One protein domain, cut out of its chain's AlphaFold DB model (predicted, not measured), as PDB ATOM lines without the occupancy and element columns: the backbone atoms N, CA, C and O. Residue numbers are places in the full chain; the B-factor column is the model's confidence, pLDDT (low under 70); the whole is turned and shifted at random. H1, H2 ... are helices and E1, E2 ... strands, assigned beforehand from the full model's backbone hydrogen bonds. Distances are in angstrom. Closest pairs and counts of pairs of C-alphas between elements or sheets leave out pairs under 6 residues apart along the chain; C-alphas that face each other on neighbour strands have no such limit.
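Overview. This is residues 135 to 152 and 184 to 264 of the 440 residues of the protein "WAPL domain-containing protein" of Tetraselmis sp. GSL018 (UniProt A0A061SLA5). Helix H3 forms the core, with H1, H4 and H5 packed round it and short H2 at the end where H1 and H3 begin and H4 ends. A small hairpin of two strands packs through E1 on H1 and the beginning of H3, while residues 228 to 234 stick out. The printed part has 99 residues, with five named helices and two named strands in the order H1 H2 E1 E2 H3 H4 H5, mostly helix. It is compact, with a radius of gyration of the C-alphas of 13.3 A and spans of 35 by 34 by 27 A.

Arrangement. H1, residues 135 to 151, touches the hub H3, residues 213 to 225, at a shallow tilt of 31 degrees; their closest C-alphas, Val 147 and Ala 220, are 6.0 A apart. H2, residues 185 to 192, touches H3 at its residues 213 to 214 alone, closest at C-alphas 192 and 213, 6.0 A. E1, residues 195 to 197, and E2, residues 210 to 212, form an antiparallel hairpin, with N 196 and O 211 within hydrogen-bond range at 2.7 A. H3 and H4, residues 235 to 250, form a helical hairpin, closest at C-alphas 217 and 242, 6.9 A. H5, residues 254 to 262, touches H3, closest at C-alphas 260 and 215, 5.3 A, by residues 214 to 218 of H3 alone. H1 is apart from H4 and H5. Every O i to N i+4 pair is within hydrogen-bond range in H1, H2, H3, H4 and H5.

Along the chain. H1 begins at C-alpha 135 (20.556, 17.972, 101.106) and measures 23.9 A, H3 18.4 A and H4 22.3 A. H5 ends at C-alpha 262 (21.937, 5.551, 125.282).

Size, cuts and confidence. The farthest C-alphas, Glu 186 and Glu 228, are 37.0 A apart. Residues 153 to 183 are not printed, a gap of 32.6 A between C-alphas 152 and 184. The E1 to E2 link is long. pLDDT is under 70 at residues 201 to 208 and 228 to 232.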
ATOM      1  N   ILE A 135      19.308  18.665 101.454       98.00
ATOM      2  CA  ILE A 135      20.556  17.972 101.106       98.00
ATOM      3  C   ILE A 135      21.151  17.303 102.342       98.00
ATOM      4  O   ILE A 135      21.536  16.143 102.263       98.00
ATOM      5  N   LEU A 136      21.137  17.963 103.505       98.12
ATOM      6  CA  LEU A 136      21.641  17.357 104.748       98.12
ATOM      7  C   LEU A 136      20.910  16.054 105.106       98.12
ATOM      8  O   LEU A 136      21.529  15.106 105.584       98.12
ATOM      9  N   ALA A 137      19.608  15.970 104.814       97.50
ATOM     10  CA  ALA A 137      18.856  14.731 104.981       97.50
ATOM     11  C   ALA A 137      19.268  13.656 103.975       97.50
ATOM     12  O   ALA A 137      19.450  12.501 104.359       97.50
ATOM     13  N   ALA A 138      19.480  14.030 102.710       97.12
ATOM     14  CA  ALA A 138      20.009  13.113 101.706       97.12
ATOM     15  C   ALA A 138      21.381  12.555 102.127       97.12
ATOM     16  O   ALA A 138      21.557  11.339 102.135       97.12
ATOM     17  N   VAL A 139      22.306  13.410 102.578       97.88
ATOM     18  CA  VAL A 139      23.640  13.012 103.068       97.88
ATOM     19  C   VAL A 139      23.539  12.069 104.275       97.88
ATOM     20  O   VAL A 139      24.194  11.030 104.302       97.88
ATOM     21  N   ALA A 140      22.660  12.348 105.242       97.56
ATOM     22  CA  ALA A 140      22.429  11.458 106.385       97.56
ATOM     23  C   ALA A 140      21.886  10.072 105.970       97.56
ATOM     24  O   ALA A 140      22.264   9.042 106.541       97.56
ATOM     25  N   HIS A 141      21.015  10.009 104.960       95.62
ATOM     26  CA  HIS A 141      20.519   8.742 104.416       95.62
ATOM     27  C   HIS A 141      21.584   7.984 103.615       95.62
ATOM     28  O   HIS A 141      21.652   6.755 103.700       95.62
ATOM     29  N   ILE A 142      22.439   8.695 102.880       94.75
ATOM     30  CA  ILE A 142      23.609   8.128 102.202       94.75
ATOM     31  C   ILE A 142      24.545   7.483 103.224       94.75
ATOM     32  O   ILE A 142      24.817   6.281 103.131       94.75
ATOM     33  N   ALA A 143      24.923   8.231 104.264       95.75
ATOM     34  CA  ALA A 143      25.727   7.730 105.372       95.75
ATOM     35  C   ALA A 143      25.102   6.471 105.999       95.75
ATOM     36  O   ALA A 143      25.783   5.466 106.177       95.75
ATOM     37  N   SER A 144      23.785   6.466 106.244       94.88
ATOM     38  CA  SER A 144      23.052   5.297 106.759       94.88
ATOM     39  C   SER A 144      23.214   4.050 105.891       94.88
ATOM     40  O   SER A 144      23.439   2.955 106.412       94.88
ATOM     41  N   ARG A 145      23.142   4.183 104.565       91.56
ATOM     42  CA  ARG A 145      23.335   3.046 103.655       91.56
ATOM     43  C   ARG A 145      24.780   2.578 103.623       91.56
ATOM     44  O   ARG A 145      25.009   1.370 103.649       91.56
ATOM     45  N   ALA A 146      25.723   3.513 103.609       91.31
ATOM     46  CA  ALA A 146      27.144   3.211 103.658       91.31
ATOM     47  C   ALA A 146      27.499   2.420 104.929       91.31
ATOM     48  O   ALA A 146      28.097   1.348 104.832       91.31
ATOM     49  N   VAL A 147      26.999   2.857 106.096       92.00
ATOM     50  CA  VAL A 147      27.129   2.139 107.377       92.00
ATOM     51  C   VAL A 147      26.583   0.727 107.281       92.00
ATOM     52  O   VAL A 147      27.264  -0.218 107.671       92.00
ATOM     53  N   ARG A 148      25.381   0.543 106.724       88.81
ATOM     54  CA  ARG A 148      24.799  -0.797 106.544       88.81
ATOM     55  C   ARG A 148      25.676  -1.685 105.667       88.81
ATOM     56  O   ARG A 148      25.861  -2.851 106.003       88.81
ATOM     57  N   ALA A 149      26.213  -1.145 104.576       86.44
ATOM     58  CA  ALA A 149      27.049  -1.893 103.650       86.44
ATOM     59  C   ALA A 149      28.330  -2.395 104.329       86.44
ATOM     60  O   ALA A 149      28.576  -3.601 104.309       86.44
ATOM     61  N   PHE A 150      29.085  -1.527 105.012       85.88
ATOM     62  CA  PHE A 150      30.331  -1.954 105.660       85.88
ATOM     63  C   PHE A 150      30.120  -2.679 106.999       85.88
ATOM     64  O   PHE A 150      30.970  -3.469 107.397       85.88
ATOM     65  N   SER A 151      28.993  -2.461 107.687       84.62
ATOM     66  CA  SER A 151      28.678  -3.141 108.959       84.62
ATOM     67  C   SER A 151      28.082  -4.532 108.768       84.62
ATOM     68  O   SER A 151      28.136  -5.350 109.680       84.62
ATOM     69  N   SER A 152      27.480  -4.811 107.604       75.06
ATOM     70  CA  SER A 152      26.791  -6.082 107.362       75.06
ATOM     71  C   SER A 152      27.705  -7.302 107.356       75.06
ATOM     72  O   SER A 152      27.182  -8.390 107.554       75.06
ATOM     73  N   CYS A 184      26.694  25.878 113.740       95.19
ATOM     74  CA  CYS A 184      25.340  26.002 113.178       95.19
ATOM     75  C   CYS A 184      24.323  25.135 113.942       95.19
ATOM     76  O   CYS A 184      24.103  23.955 113.639       95.19
ATOM     77  N   SER A 185      23.677  25.730 114.951       95.94
ATOM     78  CA  SER A 185      22.778  25.023 115.878       95.94
ATOM     79  C   SER A 185      21.527  24.445 115.199       95.94
ATOM     80  O   SER A 185      21.016  23.389 115.575       95.94
ATOM     81  N   GLU A 186      21.050  25.106 114.151       97.38
ATOM     82  CA  GLU A 186      19.878  24.718 113.380       97.38
ATOM     83  C   GLU A 186      20.143  23.455 112.558       97.38
ATOM     84  O   GLU A 186      19.275  22.582 112.476       97.38
ATOM     85  N   ASN A 187      21.355  23.317 112.010       97.88
ATOM     86  CA  ASN A 187      21.770  22.106 111.305       97.88
ATOM     87  C   ASN A 187      21.964  20.942 112.282       97.88
ATOM     88  O   ASN A 187      21.505  19.833 112.001       97.88
ATOM     89  N   VAL A 188      22.531  21.199 113.468       97.94
ATOM     90  CA  VAL A 188      22.615  20.209 114.559       97.94
ATOM     91  C   VAL A 188      21.222  19.713 114.963       97.94
ATOM     92  O   VAL A 188      20.992  18.502 115.067       97.94
ATOM     93  N   LYS A 189      20.265  20.630 115.151       97.38
ATOM     94  CA  LYS A 189      18.878  20.300 115.505       97.38
ATOM     95  C   LYS A 189      18.182  19.495 114.409       97.38
ATOM     96  O   LYS A 189      17.511  18.514 114.729       97.38
ATOM     97  N   LEU A 190      18.348  19.885 113.142       97.94
ATOM     98  CA  LEU A 190      17.804  19.152 112.000       97.94
ATOM     99  C   LEU A 190      18.315  17.711 111.999       97.94
ATOM    100  O   LEU A 190      17.507  16.788 112.044       97.94
ATOM    101  N   LEU A 191      19.640  17.527 111.985       98.06
ATOM    102  CA  LEU A 191      20.283  16.214 111.893       98.06
ATOM    103  C   LEU A 191      19.910  15.308 113.066       98.06
ATOM    104  O   LEU A 191      19.637  14.127 112.864       98.06
ATOM    105  N   SER A 192      19.793  15.866 114.272       96.75
ATOM    106  CA  SER A 192      19.337  15.124 115.457       96.75
ATOM    107  C   SER A 192      17.931  14.525 115.296       96.75
ATOM    108  O   SER A 192      17.613  13.533 115.949       96.75
ATOM    109  N   GLY A 193      17.089  15.104 114.433       96.00
ATOM    110  CA  GLY A 193      15.731  14.631 114.155       96.00
ATOM    111  C   GLY A 193      15.599  13.699 112.945       96.00
ATOM    112  O   GLY A 193      14.507  13.186 112.698       96.00
ATOM    113  N   ILE A 194      16.667  13.475 112.172       97.19
ATOM    114  CA  ILE A 194      16.599  12.660 110.949       97.19
ATOM    115  C   ILE A 194      16.550  11.182 111.307       97.19
ATOM    116  O   ILE A 194      17.403  10.676 112.033       97.19
ATOM    117  N   SER A 195      15.562  10.478 110.753       96.62
ATOM    118  CA  SER A 195      15.404   9.039 110.936       96.62
ATOM    119  C   SER A 195      16.200   8.255 109.892       96.62
ATOM    120  O   SER A 195      15.925   8.325 108.697       96.62
ATOM    121  N   CYS A 196      17.162   7.465 110.350       95.19
ATOM    122  CA  CYS A 196      18.019   6.601 109.555       95.19
ATOM    123  C   CYS A 196      17.619   5.125 109.705       95.19
ATOM    124  O   CYS A 196      16.996   4.711 110.686       95.19
ATOM    125  N   ALA A 197      17.994   4.309 108.720       90.81
ATOM    126  CA  ALA A 197      17.859   2.862 108.818       90.81
ATOM    127  C   ALA A 197      19.019   2.298 109.650       90.81
ATOM    128  O   ALA A 197      20.185   2.575 109.357       90.81
ATOM    129  N   ARG A 198      18.706   1.487 110.663       87.31
ATOM    130  CA  ARG A 198      19.710   0.901 111.557       87.31
ATOM    131  C   ARG A 198      20.527  -0.188 110.855       87.31
ATOM    132  O   ARG A 198      20.027  -0.888 109.961       87.31
ATOM    133  N   ALA A 199      21.782  -0.356 111.270       77.69
ATOM    134  CA  ALA A 199      22.613  -1.470 110.819       77.69
ATOM    135  C   ALA A 199      21.961  -2.816 111.206       77.69
ATOM    136  O   ALA A 199      21.452  -2.968 112.311       77.69
ATOM    137  N   GLY A 200      21.928  -3.785 110.282       70.50
ATOM    138  CA  GLY A 200      21.368  -5.126 110.529       70.50
ATOM    139  C   GLY A 200      19.863  -5.316 110.268       70.50
ATOM    140  O   GLY A 200      19.381  -6.441 110.346       70.50
ATOM    141  N   GLY A 201      19.109  -4.270 109.907       63.47
ATOM    142  CA  GLY A 201      17.713  -4.425 109.463       63.47
ATOM    143  C   GLY A 201      17.589  -5.031 108.050       63.47
ATOM    144  O   GLY A 201      18.488  -4.811 107.224       63.47
ATOM    145  N   PRO A 202      16.488  -5.745 107.723       57.50
ATOM    146  CA  PRO A 202      16.268  -6.314 106.390       57.50
ATOM    147  C   PRO A 202      16.339  -5.242 105.293       57.50
ATOM    148  O   PRO A 202      15.932  -4.094 105.482       57.50
ATOM    149  N   ALA A 203      16.888  -5.599 104.127       57.09
ATOM    150  CA  ALA A 203      17.021  -4.687 102.987       57.09
ATOM    151  C   ALA A 203      15.662  -4.246 102.405       57.09
ATOM    152  O   ALA A 203      15.564  -3.148 101.865       57.09
ATOM    153  N   SER A 204      14.605  -5.051 102.570       53.38
ATOM    154  CA  SER A 204      13.266  -4.802 102.026       53.38
ATOM    155  C   SER A 204      12.384  -3.923 102.935       53.38
ATOM    156  O   SER A 204      11.427  -4.370 103.556       53.38
ATOM    157  N   GLY A 205      12.714  -2.633 102.996       54.28
ATOM    158  CA  GLY A 205      11.772  -1.500 102.926       54.28
ATOM    159  C   GLY A 205      10.587  -1.303 103.893       54.28
ATOM    160  O   GLY A 205      10.041  -0.207 103.861       54.28
ATOM    161  N   SER A 206      10.154  -2.237 104.748       49.88
ATOM    162  CA  SER A 206       8.890  -2.039 105.505       49.88
ATOM    163  C   SER A 206       8.892  -2.406 106.994       49.88
ATOM    164  O   SER A 206       7.867  -2.253 107.650       49.88
ATOM    165  N   GLY A 207      10.033  -2.789 107.577       59.00
ATOM    166  CA  GLY A 207      10.083  -3.155 109.004       59.00
ATOM    167  C   GLY A 207      11.447  -3.054 109.683       59.00
ATOM    168  O   GLY A 207      11.642  -3.634 110.745       59.00
ATOM    169  N   GLY A 208      12.418  -2.364 109.076       68.44
ATOM    170  CA  GLY A 208      13.732  -2.181 109.691       68.44
ATOM    171  C   GLY A 208      13.657  -1.276 110.920       68.44
ATOM    172  O   GLY A 208      12.965  -0.257 110.893       68.44
ATOM    173  N   ALA A 209      14.390  -1.631 111.981       83.44
ATOM    174  CA  ALA A 209      14.588  -0.738 113.115       83.44
ATOM    175  C   ALA A 209      15.115   0.615 112.609       83.44
ATOM    176  O   ALA A 209      16.038   0.672 111.791       83.44
ATOM    177  N   LYS A 210      14.492   1.696 113.075       92.00
ATOM    178  CA  LYS A 210      14.915   3.067 112.795       92.00
ATOM    179  C   LYS A 210      15.750   3.577 113.963       92.00
ATOM    180  O   LYS A 210      15.519   3.183 115.104       92.00
ATOM    181  N   CYS A 211      16.698   4.447 113.665       95.00
ATOM    182  CA  CYS A 211      17.443   5.229 114.646       95.00
ATOM    183  C   CYS A 211      17.517   6.683 114.172       95.00
ATOM    184  O   CYS A 211      17.142   6.997 113.042       95.00
ATOM    185  N   THR A 212      17.944   7.583 115.038       97.38
ATOM    186  CA  THR A 212      18.316   8.951 114.678       97.38
ATOM    187  C   THR A 212      19.713   8.978 114.055       97.38
ATOM    188  O   THR A 212      20.496   8.035 114.207       97.38
ATOM    189  N   PHE A 213      20.058  10.060 113.357       97.75
ATOM    190  CA  PHE A 213      21.398  10.199 112.783       97.75
ATOM    191  C   PHE A 213      22.535  10.156 113.833       97.75
ATOM    192  O   PHE A 213      23.501   9.429 113.599       97.75
ATOM    193  N   PRO A 214      22.451  10.831 115.003       98.00
ATOM    194  CA  PRO A 214      23.482  10.699 116.036       98.00
ATOM    195  C   PRO A 214      23.672   9.254 116.519       98.00
ATOM    196  O   PRO A 214      24.805   8.802 116.670       98.00
ATOM    197  N   GLU A 215      22.583   8.502 116.711       97.19
ATOM    198  CA  GLU A 215      22.655   7.081 117.083       97.19
ATOM    199  C   GLU A 215      23.335   6.246 115.990       97.19
ATOM    200  O   GLU A 215      24.192   5.420 116.295       97.19
ATOM    201  N   LEU A 216      22.999   6.483 114.716       96.81
ATOM    202  CA  LEU A 216      23.652   5.830 113.580       96.81
ATOM    203  C   LEU A 216      25.164   6.104 113.564       96.81
ATOM    204  O   LEU A 216      25.944   5.170 113.396       96.81
ATOM    205  N   ALA A 217      25.583   7.362 113.732       97.12
ATOM    206  CA  ALA A 217      26.997   7.731 113.764       97.12
ATOM    207  C   ALA A 217      27.719   7.073 114.954       97.12
ATOM    208  O   ALA A 217      28.813   6.531 114.794       97.12
ATOM    209  N   ALA A 218      27.077   7.024 116.125       96.50
ATOM    210  CA  ALA A 218      27.602   6.305 117.280       96.50
ATOM    211  C   ALA A 218      27.746   4.800 116.998       96.50
ATOM    212  O   ALA A 218      28.767   4.213 117.337       96.50
ATOM    213  N   GLU A 219      26.765   4.154 116.365       94.12
ATOM    214  CA  GLU A 219      26.843   2.739 115.972       94.12
ATOM    215  C   GLU A 219      27.937   2.468 114.937       94.12
ATOM    216  O   GLU A 219      28.662   1.478 115.064       94.12
ATOM    217  N   ALA A 220      28.084   3.358 113.954       94.25
ATOM    218  CA  ALA A 220      29.139   3.295 112.954       94.25
ATOM    219  C   ALA A 220      30.527   3.354 113.603       94.25
ATOM    220  O   ALA A 220      31.383   2.533 113.271       94.25
ATOM    221  N   PHE A 221      30.723   4.238 114.589       94.75
ATOM    222  CA  PHE A 221      31.963   4.307 115.363       94.75
ATOM    223  C   PHE A 221      32.288   2.968 116.022       94.75
ATOM    224  O   PHE A 221      33.387   2.448 115.854       94.75
ATOM    225  N   LYS A 222      31.311   2.328 116.676       92.31
ATOM    226  CA  LYS A 222      31.530   1.005 117.290       92.31
ATOM    227  C   LYS A 222      31.869  -0.069 116.275       92.31
ATOM    228  O   LYS A 222      32.683  -0.940 116.569       92.31
ATOM    229  N   ALA A 223      31.205  -0.055 115.121       89.94
ATOM    230  CA  ALA A 223      31.484  -1.006 114.058       89.94
ATOM    231  C   ALA A 223      32.924  -0.844 113.556       89.94
ATOM    232  O   ALA A 223      33.618  -1.843 113.394       89.94
ATOM    233  N   LEU A 224      33.390   0.398 113.394       89.62
ATOM    234  CA  LEU A 224      34.758   0.705 112.981       89.62
ATOM    235  C   LEU A 224      35.791   0.351 114.057       89.62
ATOM    236  O   LEU A 224      36.796  -0.262 113.728       89.62
ATOM    237  N   CYS A 225      35.546   0.627 115.339       87.38
ATOM    238  CA  CYS A 225      36.488   0.271 116.411       87.38
ATOM    239  C   CYS A 225      36.688  -1.243 116.593       87.38
ATOM    240  O   CYS A 225      37.695  -1.658 117.152       87.38
ATOM    241  N   ARG A 226      35.739  -2.078 116.149       84.12
ATOM    242  CA  ARG A 226      35.844  -3.550 116.221       84.12
ATOM    243  C   ARG A 226      36.630  -4.165 115.065       84.12
ATOM    244  O   ARG A 226      36.781  -5.384 115.019       84.12
ATOM    245  N   ARG A 227      37.053  -3.357 114.097       79.12
ATOM    246  CA  ARG A 227      37.764  -3.829 112.915       79.12
ATOM    247  C   ARG A 227      39.239  -4.047 113.231       79.12
ATOM    248  O   ARG A 227      39.919  -3.139 113.696       79.12
ATOM    249  N   GLU A 228      39.717  -5.253 112.945       60.41
ATOM    250  CA  GLU A 228      41.135  -5.617 113.051       60.41
ATOM    251  C   GLU A 228      41.961  -5.042 111.884       60.41
ATOM    252  O   GLU A 228      43.161  -4.843 112.023       60.41
ATOM    253  N   ASP A 229      41.319  -4.705 110.756       59.72
ATOM    254  CA  ASP A 229      41.929  -4.119 109.553       59.72
ATOM    255  C   ASP A 229      42.026  -2.581 109.605       59.72
ATOM    256  O   ASP A 229      41.950  -1.906 108.579       59.72
ATOM    257  N   GLY A 230      42.190  -2.014 110.806       56.00
ATOM    258  CA  GLY A 230      42.213  -0.570 111.088       56.00
ATOM    259  C   GLY A 230      43.398   0.220 110.506       56.00
ATOM    260  O   GLY A 230      43.675   1.318 110.986       56.00
ATOM    261  N   ASP A 231      44.080  -0.329 109.500       56.09
ATOM    262  CA  ASP A 231      45.300   0.201 108.877       56.09
ATOM    263  C   ASP A 231      45.110   0.468 107.373       56.09
ATOM    264  O   ASP A 231      46.027   0.360 106.569       56.09
ATOM    265  N   THR A 232      43.874   0.777 106.970       65.25
ATOM    266  CA  THR A 232      43.617   1.352 105.641       65.25
ATOM    267  C   THR A 232      43.791   2.865 105.702       65.25
ATOM    268  O   THR A 232      43.394   3.480 106.695       65.25
ATOM    269  N   ASP A 233      44.282   3.477 104.622       79.06
ATOM    270  CA  ASP A 233      44.467   4.935 104.521       79.06
ATOM    271  C   ASP A 233      43.167   5.722 104.788       79.06
ATOM    272  O   ASP A 233      43.190   6.851 105.270       79.06
ATOM    273  N   LEU A 234      42.004   5.091 104.584       83.06
ATOM    274  CA  LEU A 234      40.682   5.671 104.839       83.06
ATOM    275  C   LEU A 234      40.219   5.571 106.301       83.06
ATOM    276  O   LEU A 234      39.291   6.280 106.699       83.06
ATOM    277  N   PHE A 235      40.811   4.699 107.122       86.25
ATOM    278  CA  PHE A 235      40.304   4.420 108.468       86.25
ATOM    279  C   PHE A 235      40.448   5.622 109.408       86.25
ATOM    280  O   PHE A 235      39.458   6.052 110.007       86.25
ATOM    281  N   GLN A 236      41.652   6.193 109.512       87.81
ATOM    282  CA  GLN A 236      41.903   7.352 110.379       87.81
ATOM    283  C   GLN A 236      41.106   8.591 109.941       87.81
ATOM    284  O   GLN A 236      40.404   9.152 110.788       87.81
ATOM    285  N   PRO A 237      41.097   8.982 108.648       91.06
ATOM    286  CA  PRO A 237      40.257  10.082 108.177       91.06
ATOM    287  C   PRO A 237      38.766   9.868 108.459       91.06
ATOM    288  O   PRO A 237      38.066  10.809 108.837       91.06
ATOM    289  N   THR A 238      38.272   8.629 108.336       92.81
ATOM    290  CA  THR A 238      36.873   8.306 108.659       92.81
ATOM    291  C   THR A 238      36.574   8.491 110.143       92.81
ATOM    292  O   THR A 238      35.559   9.101 110.489       92.81
ATOM    293  N   LEU A 239      37.433   7.974 111.031       93.88
ATOM    294  CA  LEU A 239      37.262   8.148 112.475       93.88
ATOM    295  C   LEU A 239      37.278   9.627 112.860       93.88
ATOM    296  O   LEU A 239      36.402  10.064 113.606       93.88
ATOM    297  N   ARG A 240      38.229  10.394 112.318       95.19
ATOM    298  CA  ARG A 240      38.360  11.835 112.551       95.19
ATOM    299  C   ARG A 240      37.082  12.585 112.167       95.19
ATOM    300  O   ARG A 240      36.479  13.210 113.035       95.19
ATOM    301  N   ALA A 241      36.630  12.468 110.915       95.69
ATOM    302  CA  ALA A 241      35.439  13.176 110.428       95.69
ATOM    303  C   ALA A 241      34.175  12.813 111.227       95.69
ATOM    304  O   ALA A 241      33.341  13.654 111.559       95.69
ATOM    305  N   MET A 242      34.037  11.539 111.592       96.81
ATOM    306  CA  MET A 242      32.902  11.074 112.382       96.81
ATOM    307  C   MET A 242      32.928  11.597 113.822       96.81
ATOM    308  O   MET A 242      31.885  12.016 114.326       96.81
ATOM    309  N   LEU A 243      34.085  11.584 114.490       98.06
ATOM    310  CA  LEU A 243      34.218  12.147 115.835       98.06
ATOM    311  C   LEU A 243      33.991  13.659 115.826       98.06
ATOM    312  O   LEU A 243      33.310  14.156 116.715       98.06
ATOM    313  N   ALA A 244      34.485  14.377 114.818       97.81
ATOM    314  CA  ALA A 244      34.259  15.812 114.673       97.81
ATOM    315  C   ALA A 244      32.771  16.147 114.448       97.81
ATOM    316  O   ALA A 244      32.208  17.012 115.121       97.81
ATOM    317  N   ALA A 245      32.071  15.387 113.603       98.19
ATOM    318  CA  ALA A 245      30.622  15.511 113.472       98.19
ATOM    319  C   ALA A 245      29.881  15.192 114.787       98.19
ATOM    320  O   ALA A 245      28.960  15.913 115.169       98.19
ATOM    321  N   LEU A 246      30.279  14.142 115.515       98.38
ATOM    322  CA  LEU A 246      29.701  13.805 116.823       98.38
ATOM    323  C   LEU A 246      29.989  14.881 117.880       98.38
ATOM    324  O   LEU A 246      29.118  15.170 118.702       98.38
ATOM    325  N   MET A 247      31.165  15.508 117.840       97.81
ATOM    326  CA  MET A 247      31.504  16.666 118.665       97.81
ATOM    327  C   MET A 247      30.504  17.796 118.439       97.81
ATOM    328  O   MET A 247      29.880  18.245 119.399       97.81
ATOM    329  N   ASN A 248      30.253  18.175 117.185       97.75
ATOM    330  CA  ASN A 248      29.279  19.219 116.856       97.75
ATOM    331  C   ASN A 248      27.851  18.831 117.268       97.75
ATOM    332  O   ASN A 248      27.113  19.643 117.821       97.75
ATOM    333  N   LEU A 249      27.461  17.571 117.048       98.19
ATOM    334  CA  LEU A 249      26.123  17.075 117.384       98.19
ATOM    335  C   LEU A 249      25.864  16.971 118.891       98.19
ATOM    336  O   LEU A 249      24.703  16.911 119.294       98.19
ATOM    337  N   THR A 250      26.905  16.935 119.722       97.88
ATOM    338  CA  THR A 250      26.795  16.832 121.187       97.88
ATOM    339  C   THR A 250      27.110  18.143 121.902       97.88
ATOM    340  O   THR A 250      26.623  18.363 123.012       97.88
ATOM    341  N   HIS A 251      27.859  19.044 121.270       94.81
ATOM    342  CA  HIS A 251      28.209  20.333 121.843       94.81
ATOM    343  C   HIS A 251      26.961  21.202 122.051       94.81
ATOM    344  O   HIS A 251      26.230  21.510 121.111       94.81
ATOM    345  N   SER A 252      26.694  21.587 123.303       90.81
ATOM    346  CA  SER A 252      25.514  22.378 123.690       90.81
ATOM    347  C   SER A 252      24.167  21.790 123.221       90.81
ATOM    348  O   SER A 252      23.171  22.505 123.118       90.81
ATOM    349  N   ASN A 253      24.106  20.473 122.979       95.50
ATOM    350  CA  ASN A 253      22.910  19.764 122.520       95.50
ATOM    351  C   ASN A 253      22.577  18.573 123.443       95.50
ATOM    352  O   ASN A 253      22.994  17.440 123.178       95.50
ATOM    353  N   PRO A 254      21.771  18.780 124.505       95.62
ATOM    354  CA  PRO A 254      21.420  17.723 125.457       95.62
ATOM    355  C   PRO A 254      20.714  16.515 124.826       95.62
ATOM    356  O   PRO A 254      20.845  15.394 125.320       95.62
ATOM    357  N   SER A 255      19.961  16.725 123.738       96.00
ATOM    358  CA  SER A 255      19.318  15.628 123.007       96.00
ATOM    359  C   SER A 255      20.358  14.772 122.293       96.00
ATOM    360  O   SER A 255      20.318  13.552 122.415       96.00
ATOM    361  N   GLY A 256      21.305  15.403 121.592       97.19
ATOM    362  CA  GLY A 256      22.409  14.712 120.925       97.19
ATOM    363  C   GLY A 256      23.247  13.900 121.910       97.19
ATOM    364  O   GLY A 256      23.456  12.710 121.687       97.19
ATOM    365  N   VAL A 257      23.622  14.503 123.047       97.88
ATOM    366  CA  VAL A 257      24.329  13.803 124.132       97.88
ATOM    367  C   VAL A 257      23.547  12.575 124.593       97.88
ATOM    368  O   VAL A 257      24.113  11.484 124.653       97.88
ATOM    369  N   ARG A 258      22.251  12.714 124.901       97.06
ATOM    370  CA  ARG A 258      21.427  11.594 125.382       97.06
ATOM    371  C   ARG A 258      21.365  10.452 124.367       97.06
ATOM    372  O   ARG A 258      21.638   9.316 124.739       97.06
ATOM    373  N   LEU A 259      21.072  10.762 123.103       96.31
ATOM    374  CA  LEU A 259      20.932   9.781 122.022       96.31
ATOM    375  C   LEU A 259      22.190   8.913 121.867       96.31
ATOM    376  O   LEU A 259      22.114   7.684 121.832       96.31
ATOM    377  N   VAL A 260      23.372   9.532 121.842       97.44
ATOM    378  CA  VAL A 260      24.625   8.774 121.695       97.44
ATOM    379  C   VAL A 260      25.049   8.076 122.995       97.44
ATOM    380  O   VAL A 260      25.668   7.012 122.957       97.44
ATOM    381  N   SER A 261      24.663   8.620 124.154       96.31
ATOM    382  CA  SER A 261      24.906   8.003 125.466       96.31
ATOM    383  C   SER A 261      24.082   6.735 125.670       96.31
ATOM    384  O   SER A 261      24.586   5.755 126.209       96.31
ATOM    385  N   GLU A 262      22.824   6.724 125.230       94.81
ATOM    386  CA  GLU A 262      21.937   5.551 125.282       94.81
ATOM    387  C   GLU A 262      22.401   4.437 124.346       94.81
ATOM    388  O   GLU A 262      22.173   3.257 124.613       94.81
ATOM    389  N   CYS A 263      23.145   4.792 123.299       92.94
ATOM    390  CA  CYS A 263      23.849   3.804 122.506       92.94
ATOM    391  C   CYS A 263      25.002   3.158 123.297       92.94
ATOM    392  O   CYS A 263      25.389   2.052 122.948       92.94
ATOM    393  N   GLY A 264      25.573   3.777 124.329       94.62
ATOM    394  CA  GLY A 264      26.804   3.299 124.978       94.62
ATOM    395  C   GLY A 264      28.059   3.731 124.218       94.62
ATOM    396  O   GLY A 264      28.975   2.942 124.001       94.62
TER     397      GLY A 264